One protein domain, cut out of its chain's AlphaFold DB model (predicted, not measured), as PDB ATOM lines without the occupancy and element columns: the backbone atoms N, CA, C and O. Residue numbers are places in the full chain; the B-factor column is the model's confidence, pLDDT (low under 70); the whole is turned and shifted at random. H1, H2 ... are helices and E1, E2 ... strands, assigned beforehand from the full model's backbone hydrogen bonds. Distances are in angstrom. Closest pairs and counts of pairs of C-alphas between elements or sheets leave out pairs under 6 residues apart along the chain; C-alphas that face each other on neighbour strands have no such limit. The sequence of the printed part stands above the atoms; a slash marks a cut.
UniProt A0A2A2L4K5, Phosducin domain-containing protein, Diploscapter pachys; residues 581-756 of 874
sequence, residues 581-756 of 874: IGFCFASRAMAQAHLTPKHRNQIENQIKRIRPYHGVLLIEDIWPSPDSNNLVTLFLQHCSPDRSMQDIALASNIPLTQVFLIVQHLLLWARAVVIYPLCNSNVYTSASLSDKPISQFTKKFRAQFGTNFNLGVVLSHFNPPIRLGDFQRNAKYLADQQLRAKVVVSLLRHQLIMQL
ATOM      1  N   ILE A 581     170.045 152.417 152.022       84.44
ATOM      2  CA  ILE A 581     170.425 151.087 152.503       84.44
ATOM      3  C   ILE A 581     170.643 151.129 154.013       84.44
ATOM      4  O   ILE A 581     171.499 151.849 154.528       84.44
ATOM      5  N   GLY A 582     169.874 150.284 154.705       83.62
ATOM      6  CA  GLY A 582     169.963 150.041 156.138       83.62
ATOM      7  C   GLY A 582     170.355 148.596 156.462       83.62
ATOM      8  O   GLY A 582     169.653 147.646 156.084       83.62
ATOM      9  N   PHE A 583     171.450 148.417 157.198       86.38
ATOM     10  CA  PHE A 583     171.924 147.118 157.682       86.38
ATOM     11  C   PHE A 583     172.575 147.232 159.069       86.38
ATOM     12  O   PHE A 583     173.243 148.216 159.376       86.38
ATOM     13  N   CYS A 584     172.391 146.202 159.896       84.00
ATOM     14  CA  CYS A 584     172.963 146.097 161.234       84.00
ATOM     15  C   CYS A 584     173.624 144.724 161.407       84.00
ATOM     16  O   CYS A 584     172.949 143.694 161.374       84.00
ATOM     17  N   PHE A 585     174.934 144.717 161.638       85.81
ATOM     18  CA  PHE A 585     175.676 143.570 162.135       85.81
ATOM     19  C   PHE A 585     175.614 143.568 163.669       85.81
ATOM     20  O   PHE A 585     176.430 144.195 164.352       85.81
ATOM     21  N   ALA A 586     174.600 142.881 164.205       76.69
ATOM     22  CA  ALA A 586     174.155 143.022 165.592       76.69
ATOM     23  C   ALA A 586     175.265 142.862 166.649       76.69
ATOM     24  O   ALA A 586     175.281 143.625 167.609       76.69
ATOM     25  N   SER A 587     176.221 141.939 166.471       77.12
ATOM     26  CA  SER A 587     177.310 141.734 167.444       77.12
ATOM     27  C   SER A 587     178.175 142.995 167.621       77.12
ATOM     28  O   SER A 587     178.336 143.497 168.737       77.12
ATOM     29  N   ARG A 588     178.654 143.582 166.512       80.38
ATOM     30  CA  ARG A 588     179.484 144.801 166.537       80.38
ATOM     31  C   ARG A 588     178.673 146.044 166.911       80.38
ATOM     32  O   ARG A 588     179.184 146.889 167.641       80.38
ATOM     33  N   ALA A 589     177.407 146.121 166.492       79.38
ATOM     34  CA  ALA A 589     176.499 147.202 166.881       79.38
ATOM     35  C   ALA A 589     176.222 147.214 168.398       79.38
ATOM     36  O   ALA A 589     176.315 148.263 169.032       79.38
ATOM     37  N   MET A 590     175.982 146.047 169.010       75.69
ATOM     38  CA  MET A 590     175.843 145.905 170.467       75.69
ATOM     39  C   MET A 590     177.121 146.339 171.202       75.69
ATOM     40  O   MET A 590     177.038 147.088 172.175       75.69
ATOM     41  N   ALA A 591     178.301 145.935 170.715       75.62
ATOM     42  CA  ALA A 591     179.585 146.339 171.296       75.62
ATOM     43  C   ALA A 591     179.833 147.862 171.195       75.62
ATOM     44  O   ALA A 591     180.236 148.496 172.178       75.62
ATOM     45  N   GLN A 592     179.519 148.479 170.047       74.00
ATOM     46  CA  GLN A 592     179.590 149.934 169.856       74.00
ATOM     47  C   GLN A 592     178.643 150.675 170.813       74.00
ATOM     48  O   GLN A 592     179.067 151.629 171.472       74.00
ATOM     49  N   ALA A 593     177.410 150.179 170.964       67.31
ATOM     50  CA  ALA A 593     176.410 150.683 171.907       67.31
ATOM     51  C   ALA A 593     176.755 150.380 173.384       67.31
ATOM     52  O   ALA A 593     176.045 150.804 174.296       67.31
ATOM     53  N   HIS A 594     177.855 149.657 173.630       71.25
ATOM     54  CA  HIS A 594     178.321 149.185 174.936       71.25
ATOM     55  C   HIS A 594     177.308 148.306 175.681       71.25
ATOM     56  O   HIS A 594     177.308 148.230 176.916       71.25
ATOM     57  N   LEU A 595     176.460 147.605 174.934       72.06
ATOM     58  CA  LEU A 595     175.681 146.478 175.423       72.06
ATOM     59  C   LEU A 595     176.558 145.220 175.456       72.06
ATOM     60  O   LEU A 595     177.660 145.195 174.909       72.06
ATOM     61  N   THR A 596     176.097 144.169 176.131       68.94
ATOM     62  CA  THR A 596     176.704 142.843 175.959       68.94
ATOM     63  C   THR A 596     176.533 142.396 174.496       68.94
ATOM     64  O   THR A 596     175.409 142.467 173.991       68.94
ATOM     65  N   PRO A 597     177.598 141.973 173.786       64.06
ATOM     66  CA  PRO A 597     177.463 141.453 172.428       64.06
ATOM     67  C   PRO A 597     176.647 140.158 172.454       64.06
ATOM     68  O   PRO A 597     176.809 139.334 173.355       64.06
ATOM     69  N   LYS A 598     175.736 139.994 171.488       70.56
ATOM     70  CA  LYS A 598     174.831 138.839 171.405       70.56
ATOM     71  C   LYS A 598     174.587 138.409 169.967       70.56
ATOM     72  O   LYS A 598     174.452 139.244 169.073       70.56
ATOM     73  N   HIS A 599     174.458 137.102 169.764       68.25
ATOM     74  CA  HIS A 599     174.094 136.512 168.476       68.25
ATOM     75  C   HIS A 599     172.598 136.737 168.193       68.25
ATOM     76  O   HIS A 599     171.784 136.814 169.120       68.25
ATOM     77  N   ARG A 600     172.207 136.775 166.911       73.06
ATOM     78  CA  ARG A 600     170.811 136.987 166.464       73.06
ATOM     79  C   ARG A 600     169.825 136.043 167.175       73.06
ATOM     80  O   ARG A 600     168.827 136.503 167.718       73.06
ATOM     81  N   ASN A 601     170.192 134.770 167.325       72.06
ATOM     82  CA  ASN A 601     169.405 133.745 168.027       72.06
ATOM     83  C   ASN A 601     169.126 134.084 169.508       72.06
ATOM     84  O   ASN A 601     168.038 133.811 170.015       72.06
ATOM     85  N   GLN A 602     170.086 134.696 170.212       75.31
ATOM     86  CA  GLN A 602     169.906 135.131 171.603       75.31
ATOM     87  C   GLN A 602     168.952 136.329 171.672       75.31
ATOM     88  O   GLN A 602     168.091 136.372 172.550       75.31
ATOM     89  N   ILE A 603     169.067 137.281 170.738       77.50
ATOM     90  CA  ILE A 603     168.170 138.446 170.637       77.50
ATOM     91  C   ILE A 603     166.738 137.983 170.317       77.50
ATOM     92  O   ILE A 603     165.787 138.437 170.945       77.50
ATOM     93  N   GLU A 604     166.568 137.010 169.422       79.62
ATOM     94  CA  GLU A 604     165.263 136.407 169.120       79.62
ATOM     95  C   GLU A 604     164.673 135.632 170.308       79.62
ATOM     96  O   GLU A 604     163.459 135.659 170.519       79.62
ATOM     97  N   ASN A 605     165.499 134.982 171.132       81.44
ATOM     98  CA  ASN A 605     165.041 134.359 172.377       81.44
ATOM     99  C   ASN A 605     164.652 135.392 173.450       81.44
ATOM    100  O   ASN A 605     163.636 135.204 174.116       81.44
ATOM    101  N   GLN A 606     165.369 136.518 173.543       81.81
ATOM    102  CA  GLN A 606     164.948 137.682 174.334       81.81
ATOM    103  C   GLN A 606     163.586 138.205 173.862       81.81
ATOM    104  O   GLN A 606     162.683 138.346 174.682       81.81
ATOM    105  N   ILE A 607     163.390 138.406 172.552       84.75
ATOM    106  CA  ILE A 607     162.118 138.873 171.968       84.75
ATOM    107  C   ILE A 607     160.945 137.953 172.359       84.75
ATOM    108  O   ILE A 607     159.891 138.448 172.752       84.75
ATOM    109  N   LYS A 608     161.139 136.625 172.367       84.38
ATOM    110  CA  LYS A 608     160.130 135.642 172.831       84.38
ATOM    111  C   LYS A 608     159.790 135.761 174.329       84.38
ATOM    112  O   LYS A 608     158.709 135.329 174.742       84.38
ATOM    113  N   ARG A 609     160.675 136.331 175.159       84.50
ATOM    114  CA  ARG A 609     160.438 136.583 176.597       84.50
ATOM    115  C   ARG A 609     159.778 137.930 176.893       84.50
ATOM    116  O   ARG A 609     159.170 138.052 177.951       84.50
ATOM    117  N   ILE A 610     159.821 138.908 175.985       88.69
ATOM    118  CA  ILE A 610     159.197 140.225 176.210       88.69
ATOM    119  C   ILE A 610     157.680 140.069 176.448       88.69
ATOM    120  O   ILE A 610     157.005 139.230 175.843       88.69
ATOM    121  N   ARG A 611     157.138 140.884 177.357       88.62
ATOM    122  CA  ARG A 611     155.709 140.965 177.725       88.62
ATOM    123  C   ARG A 611     155.225 142.422 177.702       88.62
ATOM    124  O   ARG A 611     156.061 143.305 177.895       88.62
ATOM    125  N   PRO A 612     153.912 142.696 177.549       90.06
ATOM    126  CA  PRO A 612     153.378 144.057 177.394       90.06
ATOM    127  C   PRO A 612     153.711 145.027 178.538       90.06
ATOM    128  O   PRO A 612     153.811 146.228 178.300       90.06
ATOM    129  N   TYR A 613     153.911 144.508 179.755       88.50
ATOM    130  CA  TYR A 613     154.238 145.289 180.952       88.50
ATOM    131  C   TYR A 613     155.676 145.847 180.974       88.50
ATOM    132  O   TYR A 613     155.981 146.705 181.801       88.50
ATOM    133  N   HIS A 614     156.578 145.375 180.106       91.56
ATOM    134  CA  HIS A 614     157.949 145.891 180.043       91.56
ATOM    135  C   HIS A 614     157.978 147.292 179.422       91.56
ATOM    136  O   HIS A 614     157.188 147.602 178.531       91.56
ATOM    137  N   GLY A 615     158.923 148.121 179.858       90.75
ATOM    138  CA  GLY A 615     159.252 149.404 179.242       90.75
ATOM    139  C   GLY A 615     160.389 149.281 178.224       90.75
ATOM    140  O   GLY A 615     161.035 148.238 178.087       90.75
ATOM    141  N   VAL A 616     160.658 150.373 177.508       90.56
ATOM    142  CA  VAL A 616     161.714 150.443 176.489       90.56
ATOM    143  C   VAL A 616     162.559 151.685 176.728       90.56
ATOM    144  O   VAL A 616     162.034 152.787 176.874       90.56
ATOM    145  N   LEU A 617     163.876 151.503 176.759       89.81
ATOM    146  CA  LEU A 617     164.846 152.570 176.959       89.81
ATOM    147  C   LEU A 617     165.711 152.725 175.710       89.81
ATOM    148  O   LEU A 617     166.516 151.854 175.387       89.81
ATOM    149  N   LEU A 618     165.556 153.850 175.019       87.94
ATOM    150  CA  LEU A 618     166.412 154.223 173.894       87.94
ATOM    151  C   LEU A 618     167.835 154.502 174.389       87.94
ATOM    152  O   LEU A 618     168.016 155.112 175.448       87.94
ATOM    153  N   ILE A 619     168.829 154.068 173.616       82.44
ATOM    154  CA  ILE A 619     170.257 154.307 173.881       82.44
ATOM    155  C   ILE A 619     170.651 155.692 173.360       82.44
ATOM    156  O   ILE A 619     171.324 156.454 174.054       82.44
ATOM    157  N   GLU A 620     170.155 156.031 172.169       73.88
ATOM    158  CA  GLU A 620     170.283 157.334 171.524       73.88
ATOM    159  C   GLU A 620     168.909 158.008 171.454       73.88
ATOM    160  O   GLU A 620     167.939 157.409 170.995       73.88
ATOM    161  N   ASP A 621     168.829 159.275 171.859       62.38
ATOM    162  CA  ASP A 621     167.578 160.046 171.917       62.38
ATOM    163  C   ASP A 621     167.095 160.562 170.534       62.38
ATOM    164  O   ASP A 621     166.271 161.472 170.472       62.38
ATOM    165  N   ILE A 622     167.622 160.032 169.414       57.81
ATOM    166  CA  ILE A 622     167.403 160.565 168.052       57.81
ATOM    167  C   ILE A 622     167.043 159.470 167.029       57.81
ATOM    168  O   ILE A 622     167.856 158.619 166.649       57.81
ATOM    169  N   TRP A 623     165.816 159.567 166.517       65.19
ATOM    170  CA  TRP A 623     165.270 158.945 165.302       65.19
ATOM    171  C   TRP A 623     163.974 159.719 164.965       65.19
ATOM    172  O   TRP A 623     163.330 160.167 165.918       65.19
ATOM    173  N   PRO A 624     163.556 159.896 163.692       51.62
ATOM    174  CA  PRO A 624     163.982 159.166 162.489       51.62
ATOM    175  C   PRO A 624     164.674 159.994 161.380       51.62
ATOM    176  O   PRO A 624     165.012 161.158 161.560       51.62
ATOM    177  N   SER A 625     164.890 159.352 160.220       54.78
ATOM    178  CA  SER A 625     165.064 160.000 158.904       54.78
ATOM    179  C   SER A 625     163.745 160.593 158.370       54.78
ATOM    180  O   SER A 625     162.682 160.214 158.864       54.78
ATOM    181  N   PRO A 626     163.775 161.445 157.322       49.38
ATOM    182  CA  PRO A 626     162.559 161.881 156.623       49.38
ATOM    183  C   PRO A 626     161.640 160.727 156.176       49.38
ATOM    184  O   PRO A 626     160.432 160.822 156.367       49.38
ATOM    185  N   ASP A 627     162.191 159.625 155.658       53.22
ATOM    186  CA  ASP A 627     161.413 158.552 155.004       53.22
ATOM    187  C   ASP A 627     160.939 157.417 155.934       53.22
ATOM    188  O   ASP A 627     160.497 156.359 155.481       53.22
ATOM    189  N   SER A 628     161.058 157.583 157.253       63.91
ATOM    190  CA  SER A 628     160.663 156.524 158.188       63.91
ATOM    191  C   SER A 628     159.144 156.307 158.239       63.91
ATOM    192  O   SER A 628     158.355 157.237 158.078       63.91
ATOM    193  N   ASN A 629     158.719 155.088 158.577       74.19
ATOM    194  CA  ASN A 629     157.317 154.801 158.871       74.19
ATOM    195  C   ASN A 629     156.813 155.664 160.048       74.19
ATOM    196  O   ASN A 629     157.300 155.521 161.170       74.19
ATOM    197  N   ASN A 630     155.781 156.483 159.803       79.19
ATOM    198  CA  ASN A 630     155.130 157.370 160.779       79.19
ATOM    199  C   ASN A 630     154.756 156.698 162.114       79.19
ATOM    200  O   ASN A 630     154.746 157.368 163.147       79.19
ATOM    201  N   LEU A 631     154.480 155.386 162.127       83.31
ATOM    202  CA  LEU A 631     154.234 154.635 163.365       83.31
ATOM    203  C   LEU A 631     155.433 154.680 164.326       83.31
ATOM    204  O   LEU A 631     155.243 154.714 165.536       83.31
ATOM    205  N   VAL A 632     156.667 154.723 163.812       83.06
ATOM    206  CA  VAL A 632     157.873 154.828 164.647       83.06
ATOM    207  C   VAL A 632     158.010 156.238 165.221       83.06
ATOM    208  O   VAL A 632     158.335 156.381 166.395       83.06
ATOM    209  N   THR A 633     157.693 157.278 164.444       83.25
ATOM    210  CA  THR A 633     157.659 158.672 164.921       83.25
ATOM    211  C   THR A 633     156.650 158.846 166.062       83.25
ATOM    212  O   THR A 633     156.990 159.392 167.110       83.25
ATOM    213  N   LEU A 634     155.437 158.305 165.897       85.38
ATOM    214  CA  LEU A 634     154.383 158.316 166.920       85.38
ATOM    215  C   LEU A 634     154.756 157.481 168.156       85.38
ATOM    216  O   LEU A 634     154.532 157.921 169.282       85.38
ATOM    217  N   PHE A 635     155.371 156.308 167.972       88.81
ATOM    218  CA  PHE A 635     155.901 155.507 169.079       88.81
ATOM    219  C   PHE A 635     156.937 156.298 169.891       88.81
ATOM    220  O   PHE A 635     156.840 156.361 171.115       88.81
ATOM    221  N   LEU A 636     157.897 156.948 169.225       85.94
ATOM    222  CA  LEU A 636     158.973 157.695 169.881       85.94
ATOM    223  C   LEU A 636     158.483 158.949 170.605       85.94
ATOM    224  O   LEU A 636     158.974 159.233 171.693       85.94
ATOM    225  N   GLN A 637     157.474 159.644 170.071       86.31
ATOM    226  CA  GLN A 637     156.840 160.789 170.736       86.31
ATOM    227  C   GLN A 637     156.250 160.435 172.118       86.31
ATOM    228  O   GLN A 637     156.137 161.306 172.982       86.31
ATOM    229  N   HIS A 638     155.897 159.166 172.344       87.25
ATOM    230  CA  HIS A 638     155.360 158.667 173.615       87.25
ATOM    231  C   HIS A 638     156.303 157.702 174.362       87.25
ATOM    232  O   HIS A 638     156.021 157.332 175.506       87.25
ATOM    233  N   CYS A 639     157.436 157.327 173.761       87.81
ATOM    234  CA  CYS A 639     158.434 156.437 174.346       87.81
ATOM    235  C   CYS A 639     159.118 157.121 175.536       87.81
ATOM    236  O   CYS A 639     159.873 158.079 175.386       87.81
ATOM    237  N   SER A 640     158.839 156.628 176.740       87.56
ATOM    238  CA  SER A 640     159.290 157.222 177.998       87.56
ATOM    239  C   SER A 640     159.528 156.113 179.036       87.56
ATOM    240  O   SER A 640     158.778 155.136 179.060       87.56
ATOM    241  N   PRO A 641     160.605 156.184 179.843       86.69
ATOM    242  CA  PRO A 641     161.094 155.034 180.615       86.69
ATOM    243  C   PRO A 641     160.216 154.689 181.831       86.69
ATOM    244  O   PRO A 641     160.365 153.625 182.426       86.69
ATOM    245  N   ASP A 642     159.300 155.575 182.207       88.44
ATOM    246  CA  ASP A 642     158.244 155.391 183.205       88.44
ATOM    247  C   ASP A 642     157.020 154.612 182.682       88.44
ATOM    248  O   ASP A 642     156.142 154.280 183.476       88.44
ATOM    249  N   ARG A 643     156.959 154.282 181.383       90.50
ATOM    250  CA  ARG A 643     155.809 153.621 180.737       90.50
ATOM    251  C   ARG A 643     156.107 152.198 180.276       90.50
ATOM    252  O   ARG A 643     157.217 151.892 179.841       90.50
ATOM    253  N   SER A 644     155.088 151.338 180.303       92.38
ATOM    254  CA  SER A 644     155.131 150.031 179.639       92.38
ATOM    255  C   SER A 644     154.831 150.138 178.137       92.38
ATOM    256  O   SER A 644     154.274 151.130 177.664       92.38
ATOM    257  N   MET A 645     155.138 149.093 177.366       92.12
ATOM    258  CA  MET A 645     154.729 148.977 175.961       92.12
ATOM    259  C   MET A 645     153.206 148.998 175.790       92.12
ATOM    260  O   MET A 645     152.724 149.503 174.778       92.12
ATOM    261  N   GLN A 646     152.448 148.516 176.778       91.88
ATOM    262  CA  GLN A 646     150.992 148.644 176.805       91.88
ATOM    263  C   GLN A 646     150.548 150.108 176.973       91.88
ATOM    264  O   GLN A 646     149.683 150.566 176.227       91.88
ATOM    265  N   ASP A 647     151.181 150.874 177.864       91.75
ATOM    266  CA  ASP A 647     150.882 152.305 178.047       91.75
ATOM    267  C   ASP A 647     151.299 153.139 176.828       91.75
ATOM    268  O   ASP A 647     150.606 154.083 176.450       91.75
ATOM    269  N   ILE A 648     152.420 152.791 176.182       91.06
ATOM    270  CA  ILE A 648     152.874 153.439 174.945       91.06
ATOM    271  C   ILE A 648     151.905 153.128 173.797       91.06
ATOM    272  O   ILE A 648     151.536 154.048 173.067       91.06
ATOM    273  N   ALA A 649     151.440 151.881 173.655       94.25
ATOM    274  CA  ALA A 649     150.429 151.494 172.667       94.25
ATOM    275  C   ALA A 649     149.129 152.303 172.834       94.25
ATOM    276  O   ALA A 649     148.629 152.879 171.868       94.25
ATOM    277  N   LEU A 650     148.633 152.421 174.072       93.25
ATOM    278  CA  LEU A 650     147.446 153.214 174.402       93.25
ATOM    279  C   LEU A 650     147.656 154.719 174.154       93.25
ATOM    280  O   LEU A 650     146.795 155.363 173.563       93.25
ATOM    281  N   ALA A 651     148.799 155.280 174.560       92.00
ATOM    282  CA  ALA A 651     149.080 156.712 174.424       92.00
ATOM    283  C   ALA A 651     149.335 157.160 172.975       92.00
ATOM    284  O   ALA A 651     148.964 158.273 172.613       92.00
ATOM    285  N   SER A 652     149.955 156.305 172.155       90.31
ATOM    286  CA  SER A 652     150.227 156.571 170.731       90.31
ATOM    287  C   SER A 652     149.096 156.130 169.791       90.31
ATOM    288  O   SER A 652     149.159 156.407 168.594       90.31
ATOM    289  N   ASN A 653     148.067 155.450 170.316       91.62
ATOM    290  CA  ASN A 653     147.002 154.793 169.550       91.62
ATOM    291  C   ASN A 653     147.536 153.806 168.483       91.62
ATOM    292  O   ASN A 653     146.980 153.671 167.391       91.62
ATOM    293  N   ILE A 654     148.638 153.116 168.797       91.94
ATOM    294  CA  ILE A 654     149.261 152.100 167.940       91.94
ATOM    295  C   ILE A 654     148.871 150.710 168.469       91.94
ATOM    296  O   ILE A 654     149.040 150.452 169.661       91.94
ATOM    297  N   PRO A 655     148.408 149.768 167.620       93.12
ATOM    298  CA  PRO A 655     148.147 148.396 168.048       93.12
ATOM    299  C   PRO A 655     149.377 147.764 168.707       93.12
ATOM    300  O   PRO A 655     150.480 147.824 168.165       93.12
ATOM    301  N   LEU A 656     149.190 147.101 169.849       91.38
ATOM    302  CA  LEU A 656     150.284 146.521 170.642       91.38
ATOM    303  C   LEU A 656     151.180 145.555 169.836       91.38
ATOM    304  O   LEU A 656     152.384 145.490 170.064       91.38
ATOM    305  N   THR A 657     150.628 144.860 168.838       91.69
ATOM    306  CA  THR A 657     151.389 144.030 167.886       91.69
ATOM    307  C   THR A 657     152.372 144.837 167.033       91.69
ATOM    308  O   THR A 657     153.492 144.388 166.809       91.69
ATOM    309  N   GLN A 658     151.998 146.043 166.599       91.62
ATOM    310  CA  GLN A 658     152.886 146.958 165.877       91.62
ATOM    311  C   GLN A 658     153.941 147.561 166.815       91.62
ATOM    312  O   GLN A 658     155.099 147.676 166.423       91.62
ATOM    313  N   VAL A 659     153.590 147.851 168.074       92.12
ATOM    314  CA  VAL A 659     154.578 148.247 169.097       92.12
ATOM    315  C   VAL A 659     155.629 147.150 169.299       92.12
ATOM    316  O   VAL A 659     156.821 147.448 169.262       92.12
ATOM    317  N   PHE A 660     155.229 145.879 169.414       91.06
ATOM    318  CA  PHE A 660     156.180 144.764 169.495       91.06
ATOM    319  C   PHE A 660     157.101 144.670 168.269       91.06
ATOM    320  O   PHE A 660     158.301 144.467 168.446       91.06
ATOM    321  N   LEU A 661     156.589 144.868 167.048       88.88
ATOM    322  CA  LEU A 661     157.407 144.870 165.825       88.88
ATOM    323  C   LEU A 661     158.419 146.032 165.795       88.88
ATOM    324  O   LEU A 661     159.578 145.828 165.430       88.88
ATOM    325  N   ILE A 662     158.017 147.232 166.228       88.69
ATOM    326  CA  ILE A 662     158.912 148.396 166.347       88.69
ATOM    327  C   ILE A 662     160.020 148.113 167.372       88.69
ATOM    328  O   ILE A 662     161.195 148.354 167.099       88.69
ATOM    329  N   VAL A 663     159.674 147.554 168.532       88.81
ATOM    330  CA  VAL A 663     160.639 147.251 169.600       88.81
ATOM    331  C   VAL A 663     161.579 146.109 169.202       88.81
ATOM    332  O   VAL A 663     162.786 146.224 169.407       88.81
ATOM    333  N   GLN A 664     161.077 145.063 168.542       86.50
ATOM    334  CA  GLN A 664     161.895 144.018 167.916       86.50
ATOM    335  C   GLN A 664     162.916 144.614 166.935       86.50
ATOM    336  O   GLN A 664     164.091 144.250 166.976       86.50
ATOM    337  N   HIS A 665     162.496 145.552 166.082       83.50
ATOM    338  CA  HIS A 665     163.387 146.223 165.138       83.50
ATOM    339  C   HIS A 665     164.467 147.056 165.854       83.50
ATOM    340  O   HIS A 665     165.649 146.918 165.539       83.50
ATOM    341  N   LEU A 666     164.096 147.844 166.871       84.56
ATOM    342  CA  LEU A 666     165.038 148.641 167.674       84.56
ATOM    343  C   LEU A 666     166.064 147.783 168.441       84.56
ATOM    344  O   LEU A 666     167.213 148.203 168.597       84.56
ATOM    345  N   LEU A 667     165.673 146.585 168.891       84.06
ATOM    346  CA  LEU A 667     166.561 145.622 169.554       84.06
ATOM    347  C   LEU A 667     167.526 144.953 168.567       84.06
ATOM    348  O   LEU A 667     168.722 144.886 168.841       84.06
ATOM    349  N   LEU A 668     167.042 144.519 167.398       79.06
ATOM    350  CA  LEU A 668     167.886 143.963 166.327       79.06
ATOM    351  C   LEU A 668     168.904 144.983 165.788       79.06
ATOM    352  O   LEU A 668     169.979 144.603 165.329       79.06
ATOM    353  N   TRP A 669     168.584 146.275 165.866       80.25
ATOM    354  CA  TRP A 669     169.478 147.373 165.489       80.25
ATOM    355  C   TRP A 669     170.382 147.868 166.630       80.25
ATOM    356  O   TRP A 669     171.137 148.812 166.425       80.25
ATOM    357  N   ALA A 670     170.315 147.250 167.817       80.88
ATOM    358  CA  ALA A 670     171.074 147.643 169.007       80.88
ATOM    359  C   ALA A 670     170.889 149.122 169.419       80.88
ATOM    360  O   ALA A 670     171.829 149.756 169.886       80.88
ATOM    361  N   ARG A 671     169.678 149.689 169.255       80.62
ATOM    362  CA  ARG A 671     169.367 151.104 169.587       80.62
ATOM    363  C   ARG A 671     168.447 151.283 170.799       80.62
ATOM    364  O   ARG A 671     168.235 152.410 171.249       80.62
ATOM    365  N   ALA A 672     167.925 150.190 171.350       86.81
ATOM    366  CA  ALA A 672     167.115 150.182 172.566       86.81
ATOM    367  C   ALA A 672     167.492 149.024 173.500       86.81
ATOM    368  O   ALA A 672     168.061 148.021 173.075       86.81
ATOM    369  N   VAL A 673     167.123 149.160 174.773       86.94
ATOM    370  CA  VAL A 673     167.226 148.141 175.823       86.94
ATOM    371  C   VAL A 673     165.834 147.930 176.422       86.94
ATOM    372  O   VAL A 673     165.128 148.900 176.711       86.94
ATOM    373  N   VAL A 674     165.423 146.674 176.620       89.25
ATOM    374  CA  VAL A 674     164.197 146.355 177.374       89.25
ATOM    375  C   VAL A 674     164.458 146.613 178.856       89.25
ATOM    376  O   VAL A 674     165.449 146.133 179.404       89.25
ATOM    377  N   ILE A 675     163.564 147.356 179.503       90.25
ATOM    378  CA  ILE A 675     163.588 147.608 180.949       90.25
ATOM    379  C   ILE A 675     162.217 147.281 181.549       90.25
ATOM    380  O   ILE A 675     161.272 146.963 180.831       90.25
ATOM    381  N   TYR A 676     162.072 147.402 182.863       89.50
ATOM    382  CA  TYR A 676     160.754 147.559 183.481       89.50
ATOM    383  C   TYR A 676     160.470 149.056 183.678       89.50
ATOM    384  O   TYR A 676     161.425 149.817 183.863       89.50
ATOM    385  N   PRO A 677     159.197 149.491 183.662       90.31
ATOM    386  CA  PRO A 677     158.834 150.889 183.884       90.31
ATOM    387  C   PRO A 677     159.413 151.439 185.198       90.31
ATOM    388  O   PRO A 677     159.376 150.769 186.237       90.31
ATOM    389  N   LEU A 678     159.988 152.645 185.155       89.44
ATOM    390  CA  LEU A 678     160.743 153.228 186.271       89.44
ATOM    391  C   LEU A 678     159.846 153.762 187.401       89.44
ATOM    392  O   LEU A 678     159.528 154.948 187.468       89.44
ATOM    393  N   CYS A 679     159.526 152.894 188.359       86.69
ATOM    394  CA  CYS A 679     158.756 153.233 189.555       86.69
ATOM    395  C   CYS A 679     159.657 153.481 190.778       86.69
ATOM    396  O   CYS A 679     160.658 152.800 190.994       86.69
ATOM    397  N   ASN A 680     159.257 154.408 191.656       86.75
ATOM    398  CA  ASN A 680     159.982 154.720 192.902       86.75
ATOM    399  C   ASN A 680     160.118 153.523 193.870       86.75
ATOM    400  O   ASN A 680     160.993 153.529 194.737       86.75
ATOM    401  N   SER A 681     159.259 152.512 193.722       85.69
ATOM    402  CA  SER A 681     159.262 151.242 194.456       85.69
ATOM    403  C   SER A 681     160.273 150.212 193.934       85.69
ATOM    404  O   SER A 681     160.591 149.277 194.671       85.69
ATOM    405  N   ASN A 682     160.786 150.366 192.706       89.62
ATOM    406  CA  ASN A 682     161.725 149.423 192.095       89.62
ATOM    407  C   ASN A 682     163.043 149.383 192.883       89.62
ATOM    408  O   ASN A 682     163.567 150.425 193.288       89.62
ATOM    409  N   VAL A 683     163.588 148.181 193.077       90.44
ATOM    410  CA  VAL A 683     164.876 147.949 193.747       90.44
ATOM    411  C   VAL A 683     165.943 147.689 192.690       90.44
ATOM    412  O   VAL A 683     165.740 146.852 191.814       90.44
ATOM    413  N   TYR A 684     167.085 148.367 192.784       91.19
ATOM    414  CA  TYR A 684     168.216 148.196 191.869       91.19
ATOM    415  C   TYR A 684     169.483 147.790 192.620       91.19
ATOM    416  O   TYR A 684     169.715 148.223 193.750       91.19
ATOM    417  N   THR A 685     170.312 146.988 191.953       90.56
ATOM    418  CA  THR A 685     171.665 146.611 192.378       90.56
ATOM    419  C   THR A 685     172.680 146.958 191.290       90.56
ATOM    420  O   THR A 685     172.323 147.042 190.112       90.56
ATOM    421  N   SER A 686     173.954 147.130 191.649       87.62
ATOM    422  CA  SER A 686     175.051 147.155 190.667       87.62
ATOM    423  C   SER A 686     175.117 145.842 189.884       87.62
ATOM    424  O   SER A 686     174.887 144.770 190.448       87.62
ATOM    425  N   ALA A 687     175.459 145.918 188.596       80.19
ATOM    426  CA  ALA A 687     175.571 144.747 187.733       80.19
ATOM    427  C   ALA A 687     176.942 144.059 187.863       80.19
ATOM    428  O   ALA A 687     177.868 144.344 187.107       80.19
ATOM    429  N   SER A 688     177.068 143.134 188.820       61.91
ATOM    430  CA  SER A 688     178.315 142.390 189.078       61.91
ATOM    431  C   SER A 688     178.738 141.429 187.956       61.91
ATOM    432  O   SER A 688     179.884 140.997 187.957       61.91
ATOM    433  N   LEU A 689     177.842 141.099 187.016       56.03
ATOM    434  CA  LEU A 689     178.113 140.258 185.836       56.03
ATOM    435  C   LEU A 689     178.497 141.090 184.591       56.03
ATOM    436  O   LEU A 689     178.386 140.628 183.461       56.03
ATOM    437  N   SER A 690     178.871 142.359 184.770       59.91
ATOM    438  CA  SER A 690     179.259 143.228 183.659       59.91
ATOM    439  C   SER A 690     180.771 143.145 183.444       59.91
ATOM    440  O   SER A 690     181.520 143.906 184.050       59.91
ATOM    441  N   ASP A 691     181.218 142.273 182.533       59.62
ATOM    442  CA  ASP A 691     182.632 142.123 182.112       59.62
ATOM    443  C   ASP A 691     183.222 143.386 181.436       59.62
ATOM    444  O   ASP A 691     184.342 143.397 180.924       59.62
ATOM    445  N   LYS A 692     182.457 144.481 181.399       67.62
ATOM    446  CA  LYS A 692     182.767 145.705 180.665       67.62
ATOM    447  C   LYS A 692     183.701 146.611 181.491       67.62
ATOM    448  O   LYS A 692     183.385 146.937 182.639       67.62
ATOM    449  N   PRO A 693     184.805 147.130 180.925       66.31
ATOM    450  CA  PRO A 693     185.772 147.935 181.670       66.31
ATOM    451  C   PRO A 693     185.191 149.283 182.144       66.31
ATOM    452  O   PRO A 693     185.033 150.236 181.376       66.31
ATOM    453  N   ILE A 694     184.959 149.402 183.458       72.81
ATOM    454  CA  ILE A 694     184.434 150.603 184.151       72.81
ATOM    455  C   ILE A 694     185.239 151.880 183.821       72.81
ATOM    456  O   ILE A 694     184.702 152.994 183.841       72.81
ATOM    457  N   SER A 695     186.520 151.741 183.467       72.88
ATOM    458  CA  SER A 695     187.407 152.833 183.044       72.88
ATOM    459  C   SER A 695     186.927 153.564 181.780       72.88
ATOM    460  O   SER A 695     187.074 154.787 181.700       72.88
ATOM    461  N   GLN A 696     186.309 152.861 180.822       74.56
ATOM    462  CA  GLN A 696     185.766 153.458 179.596       74.56
ATOM    463  C   GLN A 696     184.530 154.316 179.911       74.56
ATOM    464  O   GLN A 696     184.489 155.508 179.589       74.56
ATOM    465  N   PHE A 697     183.562 153.753 180.643       76.31
ATOM    466  CA  PHE A 697     182.362 154.475 181.080       76.31
ATOM    467  C   PHE A 697     182.699 155.663 181.980       76.31
ATOM    468  O   PHE A 697     182.097 156.721 181.834       76.31
ATOM    469  N   THR A 698     183.705 155.554 182.853       80.56
ATOM    470  CA  THR A 698     184.125 156.665 183.727       80.56
ATOM    471  C   THR A 698     184.531 157.910 182.925       80.56
ATOM    472  O   THR A 698     184.239 159.027 183.355       80.56
ATOM    473  N   LYS A 699     185.132 157.750 181.734       80.75
ATOM    474  CA  LYS A 699     185.409 158.873 180.819       80.75
ATOM    475  C   LYS A 699     184.113 159.446 180.224       80.75
ATOM    476  O   LYS A 699     183.896 160.653 180.312       80.75
ATOM    477  N   LYS A 700     183.228 158.595 179.683       78.88
ATOM    478  CA  LYS A 700     181.944 159.018 179.078       78.88
ATOM    479  C   LYS A 700     181.016 159.717 180.084       78.88
ATOM    480  O   LYS A 700     180.511 160.799 179.802       78.88
ATOM    481  N   PHE A 701     180.850 159.162 181.284       82.31
ATOM    482  CA  PHE A 701     180.013 159.745 182.336       82.31
ATOM    483  C   PHE A 701     180.579 161.073 182.866       82.31
ATOM    484  O   PHE A 701     179.799 161.969 183.171       82.31
ATOM    485  N   ARG A 702     181.907 161.266 182.917       84.12
ATOM    486  CA  ARG A 702     182.496 162.583 183.240       84.12
ATOM    487  C   ARG A 702     182.253 163.638 182.161       84.12
ATOM    488  O   ARG A 702     182.095 164.806 182.496       84.12
ATOM    489  N   ALA A 703     182.183 163.243 180.890       82.44
ATOM    490  CA  ALA A 703     181.789 164.150 179.812       82.44
ATOM    491  C   ALA A 703     180.290 164.514 179.877       82.44
ATOM    492  O   ALA A 703     179.935 165.660 179.627       82.44
ATOM    493  N   GLN A 704     179.418 163.570 180.258       80.06
ATOM    494  CA  GLN A 704     177.963 163.786 180.359       80.06
ATOM    495  C   GLN A 704     177.517 164.511 181.643       80.06
ATOM    496  O   GLN A 704     176.578 165.303 181.602       80.06
ATOM    497  N   PHE A 705     178.157 164.234 182.784       80.31
ATOM    498  CA  PHE A 705     177.718 164.672 184.119       80.31
ATOM    499  C   PHE A 705     178.742 165.553 184.860       80.31
ATOM    500  O   PHE A 705     178.536 165.899 186.024       80.31
ATOM    501  N   GLY A 706     179.830 165.942 184.191       78.12
ATOM    502  CA  GLY A 706     180.858 166.846 184.708       78.12
ATOM    503  C   GLY A 706     182.075 166.147 185.324       78.12
ATOM    504  O   GLY A 706     182.039 164.987 185.739       78.12
ATOM    505  N   THR A 707     183.181 166.888 185.415       69.94
ATOM    506  CA  THR A 707     184.502 166.402 185.866       69.94
ATOM    507  C   THR A 707     184.502 165.794 187.268       69.94
ATOM    508  O   THR A 707     185.229 164.831 187.515       69.94
ATOM    509  N   ASN A 708     183.659 166.313 188.165       70.31
ATOM    510  CA  ASN A 708     183.519 165.839 189.545       70.31
ATOM    511  C   ASN A 708     182.754 164.505 189.662       70.31
ATOM    512  O   ASN A 708     182.699 163.932 190.749       70.31
ATOM    513  N   PHE A 709     182.167 163.987 188.576       78.94
ATOM    514  CA  PHE A 709     181.447 162.718 188.608       78.94
ATOM    515  C   PHE A 709     182.409 161.528 188.789       78.94
ATOM    516  O   PHE A 709     183.403 161.372 188.066       78.94
ATOM    517  N   ASN A 710     182.097 160.651 189.746       82.62
ATOM    518  CA  ASN A 710     182.821 159.405 189.977       82.62
ATOM    519  C   ASN A 710     181.859 158.211 189.917       82.62
ATOM    520  O   ASN A 710     181.112 157.942 190.858       82.62
ATOM    521  N   LEU A 711     181.918 157.484 188.800       84.50
ATOM    522  CA  LEU A 711     181.060 156.335 188.515       84.50
ATOM    523  C   LEU A 711     181.173 155.231 189.579       84.50
ATOM    524  O   LEU A 711     180.156 154.667 189.966       84.50
ATOM    525  N   GLY A 712     182.374 154.965 190.105       82.62
ATOM    526  CA  GLY A 712     182.581 153.938 191.133       82.62
ATOM    527  C   GLY A 712     181.905 154.271 192.470       82.62
ATOM    528  O   GLY A 712     181.385 153.378 193.132       82.62
ATOM    529  N   VAL A 713     181.846 155.556 192.838       83.56
ATOM    530  CA  VAL A 713     181.129 156.017 194.040       83.56
ATOM    531  C   VAL A 713     179.619 155.896 193.842       83.56
ATOM    532  O   VAL A 713     178.923 155.401 194.718       83.56
ATOM    533  N   VAL A 714     179.103 156.277 192.670       85.19
ATOM    534  CA  VAL A 714     177.669 156.126 192.381       85.19
ATOM    535  C   VAL A 714     177.262 154.652 192.353       85.19
ATOM    536  O   VAL A 714     176.238 154.305 192.933       85.19
ATOM    537  N   LEU A 715     178.069 153.773 191.749       86.62
ATOM    538  CA  LEU A 715     177.808 152.333 191.752       86.62
ATOM    539  C   LEU A 715     177.852 151.741 193.167       86.62
ATOM    540  O   LEU A 715     176.984 150.932 193.481       86.62
ATOM    541  N   SER A 716     178.755 152.181 194.053       84.94
ATOM    542  CA  SER A 716     178.769 151.693 195.443       84.94
ATOM    543  C   SER A 716     177.505 152.056 196.235       84.94
ATOM    544  O   SER A 716     177.190 151.392 197.214       84.94
ATOM    545  N   HIS A 717     176.720 153.049 195.802       85.50
ATOM    546  CA  HIS A 717     175.420 153.368 196.408       85.50
ATOM    547  C   HIS A 717     174.277 152.428 195.982       85.50
ATOM    548  O   HIS A 717     173.206 152.486 196.582       85.50
ATOM    549  N   PHE A 718     174.503 151.551 194.995       87.62
ATOM    550  CA  PHE A 718     173.598 150.456 194.613       87.62
ATOM    551  C   PHE A 718     174.043 149.092 195.178       87.62
ATOM    552  O   PHE A 718     173.515 148.057 194.774       87.62
ATOM    553  N   ASN A 719     175.007 149.069 196.106       87.25
ATOM    554  CA  ASN A 719     175.428 147.868 196.824       87.25
ATOM    555  C   ASN A 719     175.629 148.195 198.325       87.25
ATOM    556  O   ASN A 719     176.644 148.798 198.676       87.25
ATOM    557  N   PRO A 720     174.692 147.838 199.228       87.00
ATOM    558  CA  PRO A 720     173.561 146.925 199.034       87.00
ATOM    559  C   PRO A 720     172.426 147.496 198.156       87.00
ATOM    560  O   PRO A 720     172.375 148.708 197.937       87.00
ATOM    561  N   PRO A 721     171.499 146.645 197.669       89.12
ATOM    562  CA  PRO A 721     170.424 147.069 196.775       89.12
ATOM    563  C   PRO A 721     169.511 148.138 197.387       89.12
ATOM    564  O   PRO A 721     169.092 148.033 198.542       89.12
ATOM    565  N   ILE A 722     169.159 149.147 196.588       89.38
ATOM    566  CA  ILE A 722     168.437 150.350 197.029       89.38
ATOM    567  C   ILE A 722     167.167 150.574 196.200       89.38
ATOM    568  O   ILE A 722     167.112 150.248 195.013       89.38
ATOM    569  N   ARG A 723     166.126 151.150 196.817       89.88
ATOM    570  CA  ARG A 723     164.923 151.594 196.096       89.88
ATOM    571  C   ARG A 723     165.205 152.870 195.309       89.88
ATOM    572  O   ARG A 723     165.828 153.799 195.828       89.88
ATOM    573  N   LEU A 724     164.662 152.965 194.100       87.31
ATOM    574  CA  LEU A 724     164.835 154.134 193.235       87.31
ATOM    575  C   LEU A 724     164.375 155.436 193.907       87.31
ATOM    576  O   LEU A 724     165.089 156.435 193.857       87.31
ATOM    577  N   GLY A 725     163.238 155.414 194.609       84.88
ATOM    578  CA  GLY A 725     162.729 156.571 195.349       84.88
ATOM    579  C   GLY A 725     163.601 156.993 196.541       84.88
ATOM    580  O   GLY A 725     163.532 158.145 196.966       84.88
ATOM    581  N   ASP A 726     164.444 156.109 197.076       86.75
ATOM    582  CA  ASP A 726     165.362 156.436 198.176       86.75
ATOM    583  C   ASP A 726     166.664 157.037 197.631       86.75
ATOM    584  O   ASP A 726     167.117 158.076 198.119       86.75
ATOM    585  N   PHE A 727     167.190 156.485 196.530       85.31
ATOM    586  CA  PHE A 727     168.284 157.102 195.773       85.31
ATOM    587  C   PHE A 727     167.903 158.501 195.251       85.31
ATOM    588  O   PHE A 727     168.649 159.460 195.440       85.31
ATOM    589  N   GLN A 728     166.712 158.657 194.658       82.50
ATOM    590  CA  GLN A 728     166.245 159.947 194.139       82.50
ATOM    591  C   GLN A 728     166.017 161.008 195.225       82.50
ATOM    592  O   GLN A 728     166.160 162.194 194.927       82.50
ATOM    593  N   ARG A 729     165.696 160.628 196.468       81.94
ATOM    594  CA  ARG A 729     165.494 161.581 197.576       81.94
ATOM    595  C   ARG A 729     166.783 161.953 198.314       81.94
ATOM    596  O   ARG A 729     166.830 163.007 198.943       81.94
ATOM    597  N   ASN A 730     167.835 161.137 198.240       78.75
ATOM    598  CA  ASN A 730     169.052 161.368 199.015       78.75
ATOM    599  C   ASN A 730     170.004 162.388 198.354       78.75
ATOM    600  O   ASN A 730     170.797 162.064 197.470       78.75
ATOM    601  N   ALA A 731     169.975 163.627 198.852       65.44
ATOM    602  CA  ALA A 731     170.838 164.722 198.398       65.44
ATOM    603  C   ALA A 731     172.346 164.529 198.688       65.44
ATOM    604  O   ALA A 731     173.157 165.316 198.206       65.44
ATOM    605  N   LYS A 732     172.751 163.494 199.445       66.56
ATOM    606  CA  LYS A 732     174.172 163.202 199.725       66.56
ATOM    607  C   LYS A 732     174.948 162.691 198.505       66.56
ATOM    608  O   LYS A 732     176.171 162.761 198.516       66.56
ATOM    609  N   TYR A 733     174.265 162.151 197.494       62.94
ATOM    610  CA  TYR A 733     174.910 161.518 196.335       62.94
ATOM    611  C   TYR A 733     175.220 162.517 195.211       62.94
ATOM    612  O   TYR A 733     176.307 162.517 194.644       62.94
ATOM    613  N   LEU A 734     174.254 163.387 194.911       68.00
ATOM    614  CA  LEU A 734     174.321 164.523 193.988       68.00
ATOM    615  C   LEU A 734     173.316 165.559 194.505       68.00
ATOM    616  O   LEU A 734     172.284 165.155 195.042       68.00
ATOM    617  N   ALA A 735     173.556 166.859 194.321       67.44
ATOM    618  CA  ALA A 735     172.662 167.898 194.849       67.44
ATOM    619  C   ALA A 735     171.281 167.919 194.154       67.44
ATOM    620  O   ALA A 735     170.245 167.843 194.819       67.44
ATOM    621  N   ASP A 736     171.260 167.964 192.820       78.75
ATOM    622  CA  ASP A 736     170.034 168.043 192.014       78.75
ATOM    623  C   ASP A 736     169.347 166.677 191.815       78.75
ATOM    624  O   ASP A 736     169.990 165.663 191.536       78.75
ATOM    625  N   GLN A 737     168.016 166.664 191.920       79.31
ATOM    626  CA  GLN A 737     167.171 165.494 191.683       79.31
ATOM    627  C   GLN A 737     167.054 165.132 190.196       79.31
ATOM    628  O   GLN A 737     167.022 163.942 189.878       79.31
ATOM    629  N   GLN A 738     167.027 166.110 189.282       80.56
ATOM    630  CA  GLN A 738     166.940 165.813 187.846       80.56
ATOM    631  C   GLN A 738     168.224 165.130 187.356       80.56
ATOM    632  O   GLN A 738     168.164 164.161 186.599       80.56
ATOM    633  N   LEU A 739     169.382 165.568 187.852       82.12
ATOM    634  CA  LEU A 739     170.673 164.924 187.639       82.12
ATOM    635  C   LEU A 739     170.692 163.491 188.198       82.12
ATOM    636  O   LEU A 739     171.113 162.584 187.483       82.12
ATOM    637  N   ARG A 740     170.169 163.248 189.416       83.94
ATOM    638  CA  ARG A 740     170.024 161.880 189.968       83.94
ATOM    639  C   ARG A 740     169.186 160.980 189.051       83.94
ATOM    640  O   ARG A 740     169.595 159.851 188.786       83.94
ATOM    641  N   ALA A 741     168.066 161.474 188.518       83.06
ATOM    642  CA  ALA A 741     167.229 160.720 187.579       83.06
ATOM    643  C   ALA A 741     167.949 160.433 186.243       83.06
ATOM    644  O   ALA A 741     167.991 159.285 185.804       83.06
ATOM    645  N   LYS A 742     168.589 161.442 185.632       84.75
ATOM    646  CA  LYS A 742     169.370 161.285 184.385       84.75
ATOM    647  C   LYS A 742     170.537 160.302 184.542       84.75
ATOM    648  O   LYS A 742     170.817 159.534 183.624       84.75
ATOM    649  N   VAL A 743     171.184 160.280 185.709       86.88
ATOM    650  CA  VAL A 743     172.243 159.312 186.029       86.88
ATOM    651  C   VAL A 743     171.690 157.887 186.109       86.88
ATOM    652  O   VAL A 743     172.280 157.006 185.496       86.88
ATOM    653  N   VAL A 744     170.544 157.648 186.762       88.00
ATOM    654  CA  VAL A 744     169.896 156.315 186.769       88.00
ATOM    655  C   VAL A 744     169.572 155.846 185.349       88.00
ATOM    656  O   VAL A 744     169.910 154.721 184.987       88.00
ATOM    657  N   VAL A 745     168.982 156.714 184.521       87.88
ATOM    658  CA  VAL A 745     168.669 156.390 183.119       87.88
ATOM    659  C   VAL A 745     169.942 156.043 182.333       87.88
ATOM    660  O   VAL A 745     169.960 155.043 181.621       87.88
ATOM    661  N   SER A 746     171.039 156.791 182.504       86.25
ATOM    662  CA  SER A 746     172.313 156.480 181.834       86.25
ATOM    663  C   SER A 746     172.979 155.199 182.368       86.25
ATOM    664  O   SER A 746     173.549 154.436 181.590       86.25
ATOM    665  N   LEU A 747     172.867 154.889 183.666       87.50
ATOM    666  CA  LEU A 747     173.340 153.614 184.227       87.50
ATOM    667  C   LEU A 747     172.570 152.411 183.658       87.50
ATOM    668  O   LEU A 747     173.180 151.376 183.389       87.50
ATOM    669  N   LEU A 748     171.260 152.556 183.429       87.38
ATOM    670  CA  LEU A 748     170.426 151.533 182.790       87.38
ATOM    671  C   LEU A 748     170.729 151.385 181.291       87.38
ATOM    672  O   LEU A 748     170.876 150.255 180.832       87.38
ATOM    673  N   ARG A 749     170.915 152.492 180.546       85.62
ATOM    674  CA  ARG A 749     171.316 152.473 179.118       85.62
ATOM    675  C   ARG A 749     172.542 151.592 178.869       85.62
ATOM    676  O   ARG A 749     172.563 150.828 177.915       85.62
ATOM    677  N   HIS A 750     173.537 151.670 179.753       80.56
ATOM    678  CA  HIS A 750     174.794 150.921 179.643       80.56
ATOM    679  C   HIS A 750     174.785 149.559 180.379       80.56
ATOM    680  O   HIS A 750     175.801 148.859 180.389       80.56
ATOM    681  N   GLN A 751     173.656 149.162 180.987       84.19
ATOM    682  CA  GLN A 751     173.501 147.931 181.784       84.19
ATOM    683  C   GLN A 751     174.496 147.840 182.967       84.19
ATOM    684  O   GLN A 751     175.065 146.784 183.241       84.19
ATOM    685  N   LEU A 752     174.753 148.962 183.652       86.06
ATOM    686  CA  LEU A 752     175.658 149.041 184.815       86.06
ATOM    687  C   LEU A 752     174.932 148.840 186.158       86.06
ATOM    688  O   LEU A 752     175.561 148.530 187.172       86.06
ATOM    689  N   ILE A 753     173.607 148.994 186.161       88.62
ATOM    690  CA  ILE A 753     172.713 148.582 187.249       88.62
ATOM    691  C   ILE A 753     171.603 147.697 186.677       88.62
ATOM    692  O   ILE A 753     171.225 147.839 185.514       88.62
ATOM    693  N   MET A 754     171.079 146.797 187.502       87.94
ATOM    694  CA  MET A 754     170.050 145.823 187.134       87.94
ATOM    695  C   MET A 754     168.952 145.771 188.199       87.94
ATOM    696  O   MET A 754     169.205 145.998 189.386       87.94
ATOM    697  N   GLN A 755     167.713 145.542 187.763       90.06
ATOM    698  CA  GLN A 755     166.545 145.554 188.640       90.06
ATOM    699  C   GLN A 755     166.413 144.224 189.384       90.06
ATOM    700  O   GLN A 755     166.579 143.160 188.791       90.06
ATOM    701  N   LEU A 756     166.092 144.282 190.675       90.44
ATOM    702  CA  LEU A 756     165.751 143.113 191.475       90.44
ATOM    703  C   LEU A 756     164.236 142.974 191.582       90.44
ATOM    704  O   LEU A 756     163.535 143.874 192.048       90.44
TER     705      LEU A 756
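This is residues 581 to 756 of the 874 residues of the protein "Phosducin domain-containing protein" of Diploscapter pachys (UniProt A0A2A2L4K5). The model is two lobes set along its longest axis, each with a two-stranded ribbon that has helices about it. In the first, H4 and H5 pack on the ribbon E2 and E3, with H3 beside H4, H2 alongside H5, and E1 and H1 by the end of H5; in the second, H7, H8 and H9 pack on the ribbon E4 and E5, and H6 on H7. Residues 676 to 682 join the lobes, and the end of H9 reaches from the second lobe to E2 and E3. The printed part has 176 residues, with nine named helices and five named strands in the order E1, H1, H2, E2, H3, H4, H5, E3, E4, H6, H7, H8, H9, E5; both sheets, E2 - E3 and E4 - E5, are antiparallel, and the class is mostly helix. The whole is compact, with a radius of gyration of the C-alphas of 16.6 A and spans of 44 by 33 by 31 A.

E2, residues 615 to 618, and E3, residues 672 to 675, are antiparallel neighbours at 150 degrees, with N 615 and O 675 2.8 A apart and N 673 and O 617 2.8 A apart, within hydrogen-bond range. H5, residues 656 to 668, comes closest to E3 at the C-alphas of Leu 666 and Ala 672, 5.5 A apart. H2, residues 600 to 609, touches H5 at its residues 664 to 668 alone, closest at C-alphas 607 and 664, 6.6 A, at a shallow tilt of 31 degrees, opposite ways. H4, residues 645 to 652, touches residues 656 to 660 of H5 alone, closest at C-alphas 649 and 656, 5.4 A; their steep tilt of 67 degrees is only just short of about perpendicular. H3, residues 630 to 638, touches H4, closest at C-alphas 634 and 652, 5.9 A, about perpendicular at 74 degrees. H1, residues 586 to 592, is close to H5 but not clearly touching, with C-alphas 586 and 668 closest at 6.4 A. E1, residues 581 to 584, pairs with no named strand, and E1 and H1 meet only through their link. H9, residues 737 to 749, has C-alpha 749 6.8 A from C-alpha 617 of E2 and 6.8 A from C-alpha 673 of E3, the closest pairs. E4, residues 683 to 686, and E5, residues 753 to 756, are antiparallel neighbours at 140 degrees, with N 756 and O 683 2.8 A apart, within hydrogen-bond range. H9 comes closest to E5 at C-alphas 747 and 753, 5.9 A. H8, residues 724 to 729, forms a helical hairpin with H9, touching its residues 737 to 741 alone, closest at C-alphas 728 and 740, 6.0 A, at a shallow tilt of 28 degrees. H7, residues 711 to 716, comes closest to E4 at C-alphas 686 and 715, 6.0 A. H6, residues 694 to 705, touches H7, closest at C-alphas 698 and 711, 5.7 A, about perpendicular at 73 degrees. Every O i to N i+4 pair is within hydrogen-bond range in H1, H2, H4, H5, H7, H8 and H9, against 4 of 5 in H3 and 7 of 8 in H6.

E1 begins at C-alpha 581, (170.425, 151.087, 152.503). From first to last C-alpha H9 measures 18.6 A, H5 18.3 A, H6 15.6 A and H2 14.5 A. H9 ends at C-alpha 749, (171.316, 152.473, 179.118), and E5 ends at C-alpha 756, (165.751, 143.113, 191.475).

The two C-alphas farthest apart, those of Ile 581 and Lys 732, are 48.9 A apart. The printed part has no cut, and its one long link is E2 to H3, 11 residues. Mean pLDDT of the printed part is 81.6; 24 residues are under 70, among them 621 to 628, 688 to 693 and 731 to 735.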